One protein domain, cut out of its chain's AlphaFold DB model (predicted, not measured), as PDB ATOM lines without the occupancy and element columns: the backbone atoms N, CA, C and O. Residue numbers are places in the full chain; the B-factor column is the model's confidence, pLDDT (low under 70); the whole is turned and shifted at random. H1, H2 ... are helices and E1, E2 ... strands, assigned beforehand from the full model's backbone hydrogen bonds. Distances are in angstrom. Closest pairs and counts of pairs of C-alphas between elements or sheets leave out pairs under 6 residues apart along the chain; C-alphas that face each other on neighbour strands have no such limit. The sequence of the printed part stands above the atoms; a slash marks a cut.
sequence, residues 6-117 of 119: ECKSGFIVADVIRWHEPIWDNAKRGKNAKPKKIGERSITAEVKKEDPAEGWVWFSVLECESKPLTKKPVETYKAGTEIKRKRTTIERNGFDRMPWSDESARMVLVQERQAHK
ATOM      1  N   GLU A   6     -23.225  22.811  36.359       88.56
ATOM      2  CA  GLU A   6     -23.289  21.731  35.372       88.56
ATOM      3  C   GLU A   6     -22.178  21.930  34.331       88.56
ATOM      4  O   GLU A   6     -22.050  22.998  33.722       88.56
ATOM      5  N   CYS A   7     -21.357  20.905  34.102       83.31
ATOM      6  CA  CYS A   7     -20.190  21.041  33.241       83.31
ATOM      7  C   CYS A   7     -20.345  20.273  31.922       83.31
ATOM      8  O   CYS A   7     -20.087  19.076  31.837       83.31
ATOM      9  N   LYS A   8     -20.687  20.995  30.848       75.88
ATOM     10  CA  LYS A   8     -20.899  20.412  29.505       75.88
ATOM     11  C   LYS A   8     -19.628  20.296  28.659       75.88
ATOM     12  O   LYS A   8     -19.591  19.520  27.713       75.88
ATOM     13  N   SER A   9     -18.572  21.037  28.998       77.12
ATOM     14  CA  SER A   9     -17.317  21.089  28.229       77.12
ATOM     15  C   SER A   9     -16.318  19.971  28.564       77.12
ATOM     16  O   SER A   9     -15.183  20.005  28.088       77.12
ATOM     17  N   GLY A  10     -16.699  19.018  29.421       85.81
ATOM     18  CA  GLY A  10     -15.753  18.116  30.079       85.81
ATOM     19  C   GLY A  10     -14.968  18.810  31.202       85.81
ATOM     20  O   GLY A  10     -15.009  20.034  31.350       85.81
ATOM     21  N   PHE A  11     -14.263  18.010  31.999       91.50
ATOM     22  CA  PHE A  11     -13.396  18.476  33.089       91.50
ATOM     23  C   PHE A  11     -11.907  18.395  32.717       91.50
ATOM     24  O   PHE A  11     -11.525  17.584  31.865       91.50
ATOM     25  N   ILE A  12     -11.070  19.201  33.368       93.25
ATOM     26  CA  ILE A  12      -9.605  19.243  33.210       93.25
ATOM     27  C   ILE A  12      -8.887  18.936  34.530       93.25
ATOM     28  O   ILE A  12      -9.520  18.805  35.573       93.25
ATOM     29  N   VAL A  13      -7.560  18.790  34.486       94.50
ATOM     30  CA  VAL A  13      -6.732  18.681  35.698       94.50
ATOM     31  C   VAL A  13      -6.966  19.896  36.601       94.50
ATOM     32  O   VAL A  13      -7.168  20.999  36.099       94.50
ATOM     33  N   ALA A  14      -6.954  19.671  37.915       95.06
ATOM     34  CA  ALA A  14      -7.300  20.620  38.975       95.06
ATOM     35  C   ALA A  14      -8.790  21.005  39.084       95.06
ATOM     36  O   ALA A  14      -9.162  21.648  40.065       95.06
ATOM     37  N   ASP A  15      -9.672  20.564  38.173       95.56
ATOM     38  CA  ASP A  15     -11.114  20.684  38.419       95.56
ATOM     39  C   ASP A  15     -11.496  19.857  39.657       95.56
ATOM     40  O   ASP A  15     -11.110  18.693  39.803       95.56
ATOM     41  N   VAL A  16     -12.316  20.443  40.527       96.56
ATOM     42  CA  VAL A  16     -13.050  19.698  41.549       96.56
ATOM     43  C   VAL A  16     -14.428  19.395  40.986       96.56
ATOM     44  O   VAL A  16     -15.188  20.314  40.679       96.56
ATOM     45  N   ILE A  17     -14.747  18.113  40.837       96.56
ATOM     46  CA  ILE A  17     -16.014  17.664  40.263       96.56
ATOM     47  C   ILE A  17     -16.813  16.827  41.247       96.56
ATOM     48  O   ILE A  17     -16.254  16.167  42.127       96.56
ATOM     49  N   ARG A  18     -18.127  16.822  41.046       96.06
ATOM     50  CA  ARG A  18     -19.075  15.988  41.766       96.06
ATOM     51  C   ARG A  18     -19.888  15.159  40.784       96.06
ATOM     52  O   ARG A  18     -20.451  15.696  39.834       96.06
ATOM     53  N   TRP A  19     -19.964  13.853  41.011       95.44
ATOM     54  CA  TRP A  19     -20.763  12.951  40.178       95.44
ATOM     55  C   TRP A  19     -21.403  11.833  40.994       95.44
ATOM     56  O   TRP A  19     -21.028  11.570  42.140       95.44
ATOM     57  N   HIS A  20     -22.377  11.157  40.382       93.81
ATOM     58  CA  HIS A  20     -23.093  10.041  40.991       93.81
ATOM     59  C   HIS A  20     -22.751   8.715  40.306       93.81
ATOM     60  O   HIS A  20     -22.748   8.599  39.077       93.81
ATOM     61  N   GLU A  21     -22.497   7.679  41.107       91.75
ATOM     62  CA  GLU A  21     -22.273   6.317  40.618       91.75
ATOM     63  C   GLU A  21     -23.216   5.314  41.296       91.75
ATOM     64  O   GLU A  21     -23.357   5.327  42.525       91.75
ATOM     65  N   PRO A  22     -23.828   4.388  40.534       90.44
ATOM     66  CA  PRO A  22     -24.545   3.262  41.115       90.44
ATOM     67  C   PRO A  22     -23.570   2.278  41.772       90.44
ATOM     68  O   PRO A  22     -22.520   1.953  41.215       90.44
ATOM     69  N   ILE A  23     -23.958   1.745  42.929       89.50
ATOM     70  CA  ILE A  23     -23.228   0.683  43.621       89.50
ATOM     71  C   ILE A  23     -23.930  -0.646  43.354       89.50
ATOM     72  O   ILE A  23     -25.135  -0.791  43.583       89.50
ATOM     73  N   TRP A  24     -23.166  -1.621  42.869       88.06
ATOM     74  CA  TRP A  24     -23.662  -2.932  42.460       88.06
ATOM     75  C   TRP A  24     -23.160  -4.030  43.397       88.06
ATOM     76  O   TRP A  24     -22.001  -4.047  43.804       88.06
ATOM     77  N   ASP A  25     -24.043  -4.966  43.725       83.50
ATOM     78  CA  ASP A  25     -23.725  -6.181  44.469       83.50
ATOM     79  C   ASP A  25     -23.067  -7.189  43.536       83.50
ATOM     80  O   ASP A  25     -23.746  -7.882  42.773       83.50
ATOM     81  N   ASN A  26     -21.742  -7.265  43.623       68.69
ATOM     82  CA  ASN A  26     -20.928  -8.224  42.883       68.69
ATOM     83  C   ASN A  26     -20.777  -9.565  43.620       68.69
ATOM     84  O   ASN A  26     -19.934 -10.376  43.231       68.69
ATOM     85  N   ALA A  27     -21.540  -9.812  44.698       64.69
ATOM     86  CA  ALA A  27     -21.499 -11.095  45.394       64.69
ATOM     87  C   ALA A  27     -21.661 -12.230  44.375       64.69
ATOM     88  O   ALA A  27     -22.602 -12.196  43.578       64.69
ATOM     89  N   LYS A  28     -20.731 -13.201  44.407       56.50
ATOM     90  CA  LYS A  28     -20.663 -14.373  43.518       56.50
ATOM     91  C   LYS A  28     -21.965 -15.169  43.581       56.50
ATOM     92  O   LYS A  28     -22.084 -16.170  44.278       56.50
ATOM     93  N   ARG A  29     -22.969 -14.712  42.856       61.03
ATOM     94  CA  ARG A  29     -24.132 -15.497  42.485       61.03
ATOM     95  C   ARG A  29     -23.754 -16.170  41.167       61.03
ATOM     96  O   ARG A  29     -22.973 -15.602  40.409       61.03
ATOM     97  N   GLY A  30     -24.190 -17.417  40.971       60.81
ATOM     98  CA  GLY A  30     -23.719 -18.297  39.887       60.81
ATOM     99  C   GLY A  30     -23.712 -17.640  38.499       60.81
ATOM    100  O   GLY A  30     -24.307 -16.585  38.322       60.81
ATOM    101  N   LYS A  31     -23.071 -18.282  37.509       63.34
ATOM    102  CA  LYS A  31     -22.693 -17.734  36.180       63.34
ATOM    103  C   LYS A  31     -23.728 -16.851  35.434       63.34
ATOM    104  O   LYS A  31     -23.321 -16.098  34.562       63.34
ATOM    105  N   ASN A  32     -25.017 -16.895  35.790       66.12
ATOM    106  CA  ASN A  32     -26.116 -16.152  35.158       66.12
ATOM    107  C   ASN A  32     -26.777 -15.078  36.047       66.12
ATOM    108  O   ASN A  32     -27.822 -14.528  35.693       66.12
ATOM    109  N   ALA A  33     -26.241 -14.794  37.231       70.44
ATOM    110  CA  ALA A  33     -26.860 -13.837  38.134       70.44
ATOM    111  C   ALA A  33     -26.579 -12.393  37.703       70.44
ATOM    112  O   ALA A  33     -25.432 -11.953  37.657       70.44
ATOM    113  N   LYS A  34     -27.648 -11.637  37.429       75.44
ATOM    114  CA  LYS A  34     -27.543 -10.212  37.101       75.44
ATOM    115  C   LYS A  34     -27.053  -9.417  38.324       75.44
ATOM    116  O   LYS A  34     -27.574  -9.649  39.425       75.44
ATOM    117  N   PRO A  35     -26.111  -8.471  38.153       79.81
ATOM    118  CA  PRO A  35     -25.708  -7.573  39.227       79.81
ATOM    119  C   PRO A  35     -26.932  -6.802  39.726       79.81
ATOM    120  O   PRO A  35     -27.725  -6.283  38.937       79.81
ATOM    121  N   LYS A  36     -27.119  -6.761  41.047       85.69
ATOM    122  CA  LYS A  36     -28.225  -6.021  41.668       85.69
ATOM    123  C   LYS A  36     -27.707  -4.685  42.172       85.69
ATOM    124  O   LYS A  36     -26.729  -4.655  42.913       85.69
ATOM    125  N   LYS A  37     -28.370  -3.591  41.801       89.00
ATOM    126  CA  LYS A  37     -28.077  -2.270  42.362       89.00
ATOM    127  C   LYS A  37     -28.429  -2.290  43.849       89.00
ATOM    128  O   LYS A  37     -29.550  -2.639  44.208       89.00
ATOM    129  N   ILE A  38     -27.468  -1.952  44.699       90.56
ATOM    130  CA  ILE A  38     -27.616  -1.945  46.165       90.56
ATOM    131  C   ILE A  38     -27.533  -0.555  46.772       90.56
ATOM    132  O   ILE A  38     -27.807  -0.405  47.960       90.56
ATOM    133  N   GLY A  39     -27.203   0.452  45.973       91.75
ATOM    134  CA  GLY A  39     -27.159   1.838  46.400       91.75
ATOM    135  C   GLY A  39     -26.651   2.750  45.300       91.75
ATOM    136  O   GLY A  39     -26.446   2.336  44.155       91.75
ATOM    137  N   GLU A  40     -26.428   3.992  45.683       93.00
ATOM    138  CA  GLU A  40     -25.721   5.002  44.907       93.00
ATOM    139  C   GLU A  40     -24.708   5.687  45.816       93.00
ATOM    140  O   GLU A  40     -24.848   5.659  47.040       93.00
ATOM    141  N   ARG A  41     -23.699   6.317  45.225       94.19
ATOM    142  CA  ARG A  41     -22.836   7.259  45.933       94.19
ATOM    143  C   ARG A  41     -22.668   8.539  45.145       94.19
ATOM    144  O   ARG A  41     -22.598   8.496  43.918       94.19
ATOM    145  N   SER A  42     -22.592   9.643  45.872       95.00
ATOM    146  CA  SER A  42     -22.085  10.909  45.367       95.00
ATOM    147  C   SER A  42     -20.604  10.989  45.719       95.00
ATOM    148  O   SER A  42     -20.214  10.665  46.843       95.00
ATOM    149  N   ILE A  43     -19.773  11.336  44.744       96.44
ATOM    150  CA  ILE A  43     -18.332  11.482  44.925       96.44
ATOM    151  C   ILE A  43     -17.974  12.905  44.541       96.44
ATOM    152  O   ILE A  43     -18.273  13.321  43.425       96.44
ATOM    153  N   THR A  44     -17.292  13.598  45.444       97.44
ATOM    154  CA  THR A  44     -16.614  14.861  45.178       97.44
ATOM    155  C   THR A  44     -15.117  14.601  45.156       97.44
ATOM    156  O   THR A  44     -14.567  14.058  46.119       97.44
ATOM    157  N   ALA A  45     -14.438  14.960  44.071       97.62
ATOM    158  CA  ALA A  45     -13.013  14.693  43.930       97.62
ATOM    159  C   ALA A  45     -12.303  15.715  43.039       97.62
ATOM    160  O   ALA A  45     -12.892  16.272  42.114       97.62
ATOM    161  N   GLU A  46     -11.016  15.915  43.304       97.56
ATOM    162  CA  GLU A  46     -10.125  16.732  42.481       97.56
ATOM    163  C   GLU A  46      -9.488  15.877  41.378       97.56
ATOM    164  O   GLU A  46      -8.969  14.789  41.646       97.56
ATOM    165  N   VAL A  47      -9.496  16.367  40.140       96.88
ATOM    166  CA  VAL A  47      -8.850  15.720  38.992       96.88
ATOM    167  C   VAL A  47      -7.332  15.891  39.094       96.88
ATOM    168  O   VAL A  47      -6.817  16.999  38.965       96.88
ATOM    169  N   LYS A  48      -6.589  14.793  39.270       97.25
ATOM    170  CA  LYS A  48      -5.125  14.833  39.439       97.25
ATOM    171  C   LYS A  48      -4.360  14.664  38.138       97.25
ATOM    172  O   LYS A  48      -3.378  15.356  37.900       97.25
ATOM    173  N   LYS A  49      -4.786  13.717  37.310       94.06
ATOM    174  CA  LYS A  49      -4.175  13.454  36.007       94.06
ATOM    175  C   LYS A  49      -5.131  12.687  35.123       94.06
ATOM    176  O   LYS A  49      -6.077  12.052  35.593       94.06
ATOM    177  N   GLU A  50      -4.819  12.680  33.844       91.75
ATOM    178  CA  GLU A  50      -5.507  11.874  32.856       91.75
ATOM    179  C   GLU A  50      -4.518  11.215  31.907       91.75
ATOM    180  O   GLU A  50      -3.399  11.684  31.719       91.75
ATOM    181  N   ASP A  51      -4.970  10.123  31.318       90.75
ATOM    182  CA  ASP A  51      -4.318   9.409  30.239       90.75
ATOM    183  C   ASP A  51      -5.191   9.602  28.994       90.75
ATOM    184  O   ASP A  51      -6.258   8.979  28.896       90.75
ATOM    185  N   PRO A  52      -4.800  10.505  28.075       80.25
ATOM    186  CA  PRO A  52      -5.576  10.790  26.875       80.25
ATOM    187  C   PRO A  52      -5.683   9.600  25.917       80.25
ATOM    188  O   PRO A  52      -6.669   9.524  25.189       80.25
ATOM    189  N   ALA A  53      -4.711   8.680  25.918       83.50
ATOM    190  CA  ALA A  53      -4.691   7.544  24.997       83.50
ATOM    191  C   ALA A  53      -5.749   6.500  25.379       83.50
ATOM    192  O   ALA A  53      -6.484   6.001  24.533       83.50
ATOM    193  N   GLU A  54      -5.869   6.216  26.676       86.19
ATOM    194  CA  GLU A  54      -6.772   5.181  27.190       86.19
ATOM    195  C   GLU A  54      -8.077   5.748  27.792       86.19
ATOM    196  O   GLU A  54      -9.001   5.009  28.154       86.19
ATOM    197  N   GLY A  55      -8.162   7.074  27.941       90.06
ATOM    198  CA  GLY A  55      -9.323   7.781  28.490       90.06
ATOM    199  C   GLY A  55      -9.530   7.571  29.994       90.06
ATOM    200  O   GLY A  55     -10.653   7.713  30.498       90.06
ATOM    201  N   TRP A  56      -8.474   7.203  30.721       94.75
ATOM    202  CA  TRP A  56      -8.513   7.054  32.174       94.75
ATOM    203  C   TRP A  56      -8.186   8.359  32.882       94.75
ATOM    204  O   TRP A  56      -7.325   9.120  32.457       94.75
ATOM    205  N   VAL A  57      -8.849   8.590  34.008       96.12
ATOM    206  CA  VAL A  57      -8.649   9.768  34.846       96.12
ATOM    207  C   VAL A  57      -8.458   9.319  36.287       96.12
ATOM    208  O   VAL A  57      -9.136   8.402  36.765       96.12
ATOM    209  N   TRP A  58      -7.508   9.959  36.960       97.31
ATOM    210  CA  TRP A  58      -7.208   9.763  38.366       97.31
ATOM    211  C   TRP A  58      -7.728  10.951  39.156       97.31
ATOM    212  O   TRP A  58      -7.512  12.106  38.782       97.31
ATOM    213  N   PHE A  59      -8.374  10.641  40.270       97.75
ATOM    214  CA  PHE A  59      -8.994  11.610  41.152       97.75
ATOM    215  C   PHE A  59      -8.488  11.415  42.570       97.75
ATOM    216  O   PHE A  59      -8.290  10.276  42.991       97.75
ATOM    217  N   SER A  60      -8.354  12.505  43.317       98.06
ATOM    218  CA  SER A  60      -8.211  12.458  44.770       98.06
ATOM    219  C   SER A  60      -9.560  12.776  45.403       98.06
ATOM    220  O   SER A  60     -10.108  13.860  45.193       98.06
ATOM    221  N   VAL A  61     -10.134  11.805  46.115       97.75
ATOM    222  CA  VAL A  61     -11.454  11.946  46.742       97.75
ATOM    223  C   VAL A  61     -11.386  12.993  47.845       97.75
ATOM    224  O   VAL A  61     -10.543  12.910  48.731       97.75
ATOM    225  N   LEU A  62     -12.309  13.946  47.820       97.06
ATOM    226  CA  LEU A  62     -12.495  14.929  48.885       97.06
ATOM    227  C   LEU A  62     -13.636  14.502  49.807       97.06
ATOM    228  O   LEU A  62     -13.512  14.569  51.025       97.06
ATOM    229  N   GLU A  63     -14.719  13.998  49.220       96.38
ATOM    230  CA  GLU A  63     -15.912  13.570  49.940       96.38
ATOM    231  C   GLU A  63     -16.611  12.438  49.185       96.38
ATOM    232  O   GLU A  63     -16.622  12.397  47.951       96.38
ATOM    233  N   CYS A  64     -17.185  11.489  49.923       96.12
ATOM    234  CA  CYS A  64     -17.985  10.422  49.341       96.12
ATOM    235  C   CYS A  64     -19.141  10.054  50.267       96.12
ATOM    236  O   CYS A  64     -18.945   9.474  51.336       96.12
ATOM    237  N   GLU A  65     -20.352  10.335  49.807       93.75
ATOM    238  CA  GLU A  65     -21.585   9.985  50.500       93.75
ATOM    239  C   GLU A  65     -22.255   8.814  49.792       93.75
ATOM    240  O   GLU A  65     -22.279   8.756  48.562       93.75
ATOM    241  N   SER A  66     -22.833   7.879  50.548       92.38
ATOM    242  CA  SER A  66     -23.590   6.765  49.971       92.38
ATOM    243  C   SER A  66     -25.040   6.771  50.423       92.38
ATOM    244  O   SER A  66     -25.364   7.093  51.564       92.38
ATOM    245  N   LYS A  67     -25.914   6.356  49.510       90.88
ATOM    246  CA  LYS A  67     -27.328   6.110  49.745       90.88
ATOM    247  C   LYS A  67     -27.619   4.627  49.494       90.88
ATOM    248  O   LYS A  67     -27.848   4.236  48.342       90.88
ATOM    249  N   PRO A  68     -27.572   3.771  50.531       89.44
ATOM    250  CA  PRO A  68     -27.968   2.373  50.404       89.44
ATOM    251  C   PRO A  68     -29.437   2.246  49.982       89.44
ATOM    252  O   PRO A  68     -30.317   2.898  50.537       89.44
ATOM    253  N   LEU A  69     -29.710   1.351  49.033       88.12
ATOM    254  CA  LEU A  69     -31.062   0.901  48.667       88.12
ATOM    255  C   LEU A  69     -31.453  -0.395  49.392       88.12
ATOM    256  O   LEU A  69     -32.586  -0.860  49.300       88.12
ATOM    257  N   THR A  70     -30.504  -1.016  50.088       83.62
ATOM    258  CA  THR A  70     -30.693  -2.271  50.818       83.62
ATOM    259  C   THR A  70     -30.033  -2.174  52.189       83.62
ATOM    260  O   THR A  70     -29.228  -1.281  52.424       83.62
ATOM    261  N   LYS A  71     -30.301  -3.126  53.087       82.25
ATOM    262  CA  LYS A  71     -29.608  -3.214  54.388       82.25
ATOM    263  C   LYS A  71     -28.128  -3.615  54.273       82.25
ATOM    264  O   LYS A  71     -27.457  -3.746  55.291       82.25
ATOM    265  N   LYS A  72     -27.629  -3.881  53.060       78.31
ATOM    266  CA  LYS A  72     -26.222  -4.218  52.860       78.31
ATOM    267  C   LYS A  72     -25.365  -2.964  53.042       78.31
ATOM    268  O   LYS A  72     -25.736  -1.916  52.513       78.31
ATOM    269  N   PRO A  73     -24.214  -3.075  53.724       78.75
ATOM    270  CA  PRO A  73     -23.254  -1.987  53.760       78.75
ATOM    271  C   PRO A  73     -22.769  -1.696  52.337       78.75
ATOM    272  O   PRO A  73     -22.520  -2.613  51.549       78.75
ATOM    273  N   VAL A  74     -22.665  -0.413  52.013       84.31
ATOM    274  CA  VAL A  74     -22.145   0.086  50.739       84.31
ATOM    275  C   VAL A  74     -20.825   0.788  50.994       84.31
ATOM    276  O   VAL A  74     -20.675   1.512  51.973       84.31
ATOM    277  N   GLU A  75     -19.860   0.531  50.121       83.94
ATOM    278  CA  GLU A  75     -18.506   1.047  50.268       83.94
ATOM    279  C   GLU A  75     -18.428   2.512  49.820       83.94
ATOM    280  O   GLU A  75     -18.756   2.856  48.676       83.94
ATOM    281  N   THR A  76     -17.965   3.365  50.730       91.00
ATOM    282  CA  THR A  76     -17.598   4.756  50.468       91.00
ATOM    283  C   THR A  76     -16.084   4.898  50.403       91.00
ATOM    284  O   THR A  76     -15.334   4.116  50.989       91.00
ATOM    285  N   TYR A  77     -15.625   5.911  49.676       94.38
ATOM    286  CA  TYR A  77     -14.213   6.269  49.663       94.38
ATOM    287  C   TYR A  77     -13.894   7.213  50.813       94.38
ATOM    288  O   TYR A  77     -14.690   8.086  51.150       94.38
ATOM    289  N   LYS A  78     -12.711   7.050  51.405       94.88
ATOM    290  CA  LYS A  78     -12.205   8.011  52.384       94.88
ATOM    291  C   LYS A  78     -11.673   9.242  51.651       94.88
ATOM    292  O   LYS A  78     -11.181   9.135  50.526       94.88
ATOM    293  N   ALA A  79     -11.731  10.396  52.308       96.31
ATOM    294  CA  ALA A  79     -11.032  11.581  51.830       96.31
ATOM    295  C   ALA A  79      -9.525  11.286  51.693       96.31
ATOM    296  O   ALA A  79      -8.945  10.562  52.506       96.31
ATOM    297  N   GLY A  80      -8.910  11.802  50.634       95.62
ATOM    298  CA  GLY A  80      -7.528  11.535  50.242       95.62
ATOM    299  C   GLY A  80      -7.314  10.232  49.467       95.62
ATOM    300  O   GLY A  80      -6.218  10.020  48.954       95.62
ATOM    301  N   THR A  81      -8.317   9.353  49.332       96.88
ATOM    302  CA  THR A  81      -8.172   8.144  48.509       96.88
ATOM    303  C   THR A  81      -8.023   8.512  47.035       96.88
ATOM    304  O   THR A  81      -8.861   9.219  46.473       96.88
ATOM    305  N   GLU A  82      -6.992   7.977  46.382       97.25
ATOM    306  CA  GLU A  82      -6.877   8.047  44.930       97.25
ATOM    307  C   GLU A  82      -7.757   6.989  44.262       97.25
ATOM    308  O   GLU A  82      -7.663   5.794  44.552       97.25
ATOM    309  N   ILE A  83      -8.609   7.424  43.335       96.31
ATOM    310  CA  ILE A  83      -9.463   6.536  42.547       96.31
ATOM    311  C   ILE A  83      -9.242   6.756  41.054       96.31
ATOM    312  O   ILE A  83      -8.948   7.858  40.598       96.31
ATOM    313  N   LYS A  84      -9.424   5.688  40.276       96.06
ATOM    314  CA  LYS A  84      -9.299   5.698  38.815       96.06
ATOM    315  C   LYS A  84     -10.652   5.416  38.160       96.06
ATOM    316  O   LYS A  84     -11.324   4.450  38.534       96.06
ATOM    317  N   ARG A  85     -11.056   6.229  37.179       95.19
ATOM    318  CA  ARG A  85     -12.302   6.057  36.401       95.19
ATOM    319  C   ARG A  85     -12.094   6.361  34.925       95.19
ATOM    320  O   ARG A  85     -11.225   7.150  34.572       95.19
ATOM    321  N   LYS A  86     -12.897   5.735  34.058       94.12
ATOM    322  CA  LYS A  86     -12.961   6.136  32.647       94.12
ATOM    323  C   LYS A  86     -13.698   7.464  32.545       94.12
ATOM    324  O   LYS A  86     -14.813   7.571  33.057       94.12
ATOM    325  N   ARG A  87     -13.120   8.425  31.824       92.69
ATOM    326  CA  ARG A  87     -13.718   9.742  31.559       92.69
ATOM    327  C   ARG A  87     -15.149   9.622  31.037       92.69
ATOM    328  O   ARG A  87     -16.068  10.204  31.604       92.69
ATOM    329  N   THR A  88     -15.348   8.756  30.046       91.62
ATOM    330  CA  THR A  88     -16.654   8.511  29.413       91.62
ATOM    331  C   THR A  88     -17.725   8.014  30.383       91.62
ATOM    332  O   THR A  88     -18.907   8.251  30.162       91.62
ATOM    333  N   THR A  89     -17.348   7.327  31.467       90.81
ATOM    334  CA  THR A  89     -18.317   6.855  32.469       90.81
ATOM    335  C   THR A  89     -18.867   8.007  33.301       90.81
ATOM    336  O   THR A  89     -20.055   8.005  33.616       90.81
ATOM    337  N   ILE A  90     -18.018   8.983  33.623       92.81
ATOM    338  CA  ILE A  90     -18.404  10.175  34.380       92.81
ATOM    339  C   ILE A  90     -19.220  11.102  33.481       92.81
ATOM    340  O   ILE A  90     -20.339  11.459  33.825       92.81
ATOM    341  N   GLU A  91     -18.709  11.407  32.287       90.81
ATOM    342  CA  GLU A  91     -19.377  12.304  31.336       90.81
ATOM    343  C   GLU A  91     -20.769  11.789  30.935       90.81
ATOM    344  O   GLU A  91     -21.714  12.570  30.868       90.81
ATOM    345  N   ARG A  92     -20.941  10.471  30.752       88.88
ATOM    346  CA  ARG A  92     -22.244   9.873  30.413       88.88
ATOM    347  C   ARG A  92     -23.288  10.017  31.519       88.88
ATOM    348  O   ARG A  92     -24.469  10.140  31.215       88.88
ATOM    349  N   ASN A  93     -22.877   9.929  32.782       85.62
ATOM    350  CA  ASN A  93     -23.804  10.019  33.911       85.62
ATOM    351  C   ASN A  93     -24.088  11.473  34.319       85.62
ATOM    352  O   ASN A  93     -24.950  11.698  35.165       85.62
ATOM    353  N   GLY A  94     -23.376  12.432  33.720       89.56
ATOM    354  CA  GLY A  94     -23.385  13.824  34.137       89.56
ATOM    355  C   GLY A  94     -22.521  14.058  35.375       89.56
ATOM    356  O   GLY A  94     -22.325  13.180  36.222       89.56
ATOM    357  N   PHE A  95     -21.981  15.266  35.461       94.50
ATOM    358  CA  PHE A  95     -21.207  15.728  36.600       94.50
ATOM    359  C   PHE A  95     -21.324  17.248  36.715       94.50
ATOM    360  O   PHE A  95     -21.474  17.960  35.717       94.50
ATOM    361  N   ASP A  96     -21.196  17.723  37.945       95.19
ATOM    362  CA  ASP A  96     -21.056  19.137  38.251       95.19
ATOM    363  C   ASP A  96     -19.590  19.441  38.538       95.19
ATOM    364  O   ASP A  96     -18.828  18.566  38.960       95.19
ATOM    365  N   ARG A  97     -19.185  20.694  38.363       94.94
ATOM    366  CA  ARG A  97     -17.875  21.176  38.797       94.94
ATOM    367  C   ARG A  97     -18.004  22.347  39.749       94.94
ATOM    368  O   ARG A  97     -18.978  23.097  39.707       94.94
ATOM    369  N   MET A  98     -16.976  22.522  40.559       94.62
ATOM    370  CA  MET A  98     -16.755  23.757  41.286       94.62
ATOM    371  C   MET A  98     -16.208  24.820  40.317       94.62
ATOM    372  O   MET A  98     -15.300  24.504  39.536       94.62
ATOM    373  N   PRO A  99     -16.725  26.060  40.324       92.81
ATOM    374  CA  PRO A  99     -16.102  27.155  39.590       92.81
ATOM    375  C   PRO A  99     -14.705  27.436  40.148       92.81
ATOM    376  O   PRO A  99     -14.468  27.322  41.354       92.81
ATOM    377  N   TRP A 100     -13.776  27.793  39.263       92.25
ATOM    378  CA  TRP A 100     -12.458  28.251  39.694       92.25
ATOM    379  C   TRP A 100     -12.568  29.672  40.245       92.25
ATOM    380  O   TRP A 100     -13.481  30.418  39.893       92.25
ATOM    381  N   SER A 101     -11.617  30.066  41.093       91.94
ATOM    382  CA  SER A 101     -11.493  31.468  41.505       91.94
ATOM    383  C   SER A 101     -11.182  32.381  40.313       91.94
ATOM    384  O   SER A 101     -11.675  33.503  40.262       91.94
ATOM    385  N   ASP A 102     -10.404  31.876  39.350       92.50
ATOM    386  CA  ASP A 102     -10.145  32.489  38.048       92.50
ATOM    387  C   ASP A 102     -10.641  31.563  36.928       92.50
ATOM    388  O   ASP A 102      -9.984  30.603  36.515       92.50
ATOM    389  N   GLU A 103     -11.843  31.852  36.438       92.31
ATOM    390  CA  GLU A 103     -12.466  31.084  35.365       92.31
ATOM    391  C   GLU A 103     -11.848  31.393  33.987       92.31
ATOM    392  O   GLU A 103     -11.903  30.557  33.084       92.31
ATOM    393  N   SER A 104     -11.198  32.551  33.814       92.25
ATOM    394  CA  SER A 104     -10.476  32.879  32.580       92.25
ATOM    395  C   SER A 104      -9.239  31.997  32.415       92.25
ATOM    396  O   SER A 104      -9.016  31.469  31.323       92.25
ATOM    397  N   ALA A 105      -8.494  31.745  33.495       92.50
ATOM    398  CA  ALA A 105      -7.381  30.794  33.485       92.50
ATOM    399  C   ALA A 105      -7.840  29.381  33.091       92.50
ATOM    400  O   ALA A 105      -7.220  28.723  32.251       92.50
ATOM    401  N   ARG A 106      -8.979  28.932  33.633       92.31
ATOM    402  CA  ARG A 106      -9.562  27.634  33.274       92.31
ATOM    403  C   ARG A 106      -9.896  27.551  31.784       92.31
ATOM    404  O   ARG A 106      -9.631  26.530  31.150       92.31
ATOM    405  N   MET A 107     -10.473  28.608  31.215       90.31
ATOM    406  CA  MET A 107     -10.853  28.648  29.799       90.31
ATOM    407  C   MET A 107      -9.659  28.456  28.861       90.31
ATOM    408  O   MET A 107      -9.783  27.713  27.888       90.31
ATOM    409  N   VAL A 108      -8.508  29.056  29.175       91.88
ATOM    410  CA  VAL A 108      -7.266  28.864  28.406       91.88
ATOM    411  C   VAL A 108      -6.858  27.389  28.405       91.88
ATOM    412  O   VAL A 108      -6.680  26.799  27.341       91.88
ATOM    413  N   LEU A 109      -6.833  26.749  29.577       90.81
ATOM    414  CA  LEU A 109      -6.474  25.330  29.702       90.81
ATOM    415  C   LEU A 109      -7.461  24.404  28.976       90.81
ATOM    416  O   LEU A 109      -7.074  23.389  28.396       90.81
ATOM    417  N   VAL A 110      -8.753  24.742  28.984       89.56
ATOM    418  CA  VAL A 110      -9.764  24.001  28.220       89.56
ATOM    419  C   VAL A 110      -9.506  24.118  26.717       89.56
ATOM    420  O   VAL A 110      -9.594  23.106  26.020       89.56
ATOM    421  N   GLN A 111      -9.179  25.312  26.217       88.50
ATOM    422  CA  GLN A 111      -8.873  25.535  24.802       88.50
ATOM    423  C   GLN A 111      -7.622  24.768  24.366       88.50
ATOM    424  O   GLN A 111      -7.668  24.054  23.366       88.50
ATOM    425  N   GLU A 112      -6.543  24.832  25.148       86.56
ATOM    426  CA  GLU A 112      -5.315  24.066  24.901       86.56
ATOM    427  C   GLU A 112      -5.605  22.563  24.835       86.56
ATOM    428  O   GLU A 112      -5.227  21.867  23.890       86.56
ATOM    429  N   ARG A 113      -6.371  22.058  25.803       83.44
ATOM    430  CA  ARG A 113      -6.759  20.648  25.858       83.44
ATOM    431  C   ARG A 113      -7.637  20.223  24.677       83.44
ATOM    432  O   ARG A 113      -7.569  19.071  24.250       83.44
ATOM    433  N   GLN A 114      -8.485  21.109  24.159       80.38
ATOM    434  CA  GLN A 114      -9.296  20.838  22.969       80.38
ATOM    435  C   GLN A 114      -8.456  20.844  21.688       80.38
ATOM    436  O   GLN A 114      -8.663  19.971  20.849       80.38
ATOM    437  N   ALA A 115      -7.489  21.757  21.569       79.62
ATOM    438  CA  ALA A 115      -6.560  21.807  20.440       79.62
ATOM    439  C   ALA A 115      -5.670  20.555  20.349       79.62
ATOM    440  O   ALA A 115      -5.289  20.142  19.257       79.62
ATOM    441  N   HIS A 116      -5.377  19.922  21.488       68.88
ATOM    442  CA  HIS A 116      -4.548  18.719  21.578       68.88
ATOM    443  C   HIS A 116      -5.308  17.386  21.491       68.88
ATOM    444  O   HIS A 116      -4.694  16.336  21.680       68.88
ATOM    445  N   LYS A 117      -6.618  17.374  21.200       59.22
ATOM    446  CA  LYS A 117      -7.319  16.107  20.928       59.22
ATOM    447  C   LYS A 117      -6.824  15.531  19.591       59.22
ATOM    448  O   LYS A 117      -7.048  16.174  18.567       59.22
TER     449      LYS A 117
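AT A GLANCE: This is residues 6 to 117 of the 119 residues of an uncharacterized protein of Micavibrio aeruginosavorus (UniProt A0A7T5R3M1). A long, strongly twisted antiparallel sheet turns a corner of about a right angle where its strands E2 and E3 bend, by 103 degrees at residue 48 and by 91 degrees at residue 60, and the short helix H1 packs on it near E1 and E3. At one end of the long axis the tip of the E1 to E2 hairpin, residues 28 to 33, sticks out; at the other end the helix H2 stands off from the sheet. The printed part has 112 residues, with five named strands and two named helices in the order E1, E2, E3, E4, H1, E5, H2; the sheet runs E4, E3, E2, E1, E5, and the class is mixed, helices and strands. The whole is only just loose, close to compact, with a radius of gyration of the C-alphas of 16.1 A, and elongated, spanning 50 by 27 by 22 A.

IN THESE COORDINATES: E1, residues 16 to 25, begins at C-alpha 16 (-13.050, 19.698, 41.549) and is 28.1 A long. E2, residues 36 to 51, is 30.7 A long and bends by 103 degrees at residue 48. E3, residues 56 to 68, is 27.1 A long, bends by 91 degrees at residue 60 and ends at C-alpha 68 (-27.968, 2.373, 50.404). E4 is residues 82 to 86, H1 residues 87 to 93 and E5 residues 95 to 97. H2, residues 103 to 115, is 18.5 A long and ends at C-alpha 115 (-6.560, 21.807, 20.440).

HOW THE PARTS SIT: E1, E2, E3 and E4 form a meander, each strand the antiparallel neighbour of the one before, and each step is a hairpin. Between E1 and E2, N 21 and O 41 are 2.9 A apart, within hydrogen-bond range. Between E2 and E3, N 42 and O 65 are 2.8 A apart, and, nearer the tight link, N 48 and O 58 are 2.9 A apart. The edge strand E4 pairs with E3, with N 59 and O 83 at 2.9 A; C-alphas 82 and 60 face each other at 4.6 A. The other edge strand, E5, is antiparallel to E1, with N 18 and O 96 at 2.8 A. H1 is on the sheet at a height of 6.6 A, over none of its strands; its closest C-alphas to E1 are those of Ile 90 and Trp 19, 6.8 A apart. H2 is not on the sheet and is apart from H1. Every O i to N i+4 pair is within hydrogen-bond range in H2, and 2 of 3 are in H1.

THE WHOLE: The two C-alphas farthest apart are those of Gly 30 and Ser 104, at 53.4 A. The printed part has no cut. The link from E3 to E4, residues 69 to 81, is long. The mean pLDDT of the printed part is 88.6; it is under 70 at residues 26 to 32 and 116 to 117.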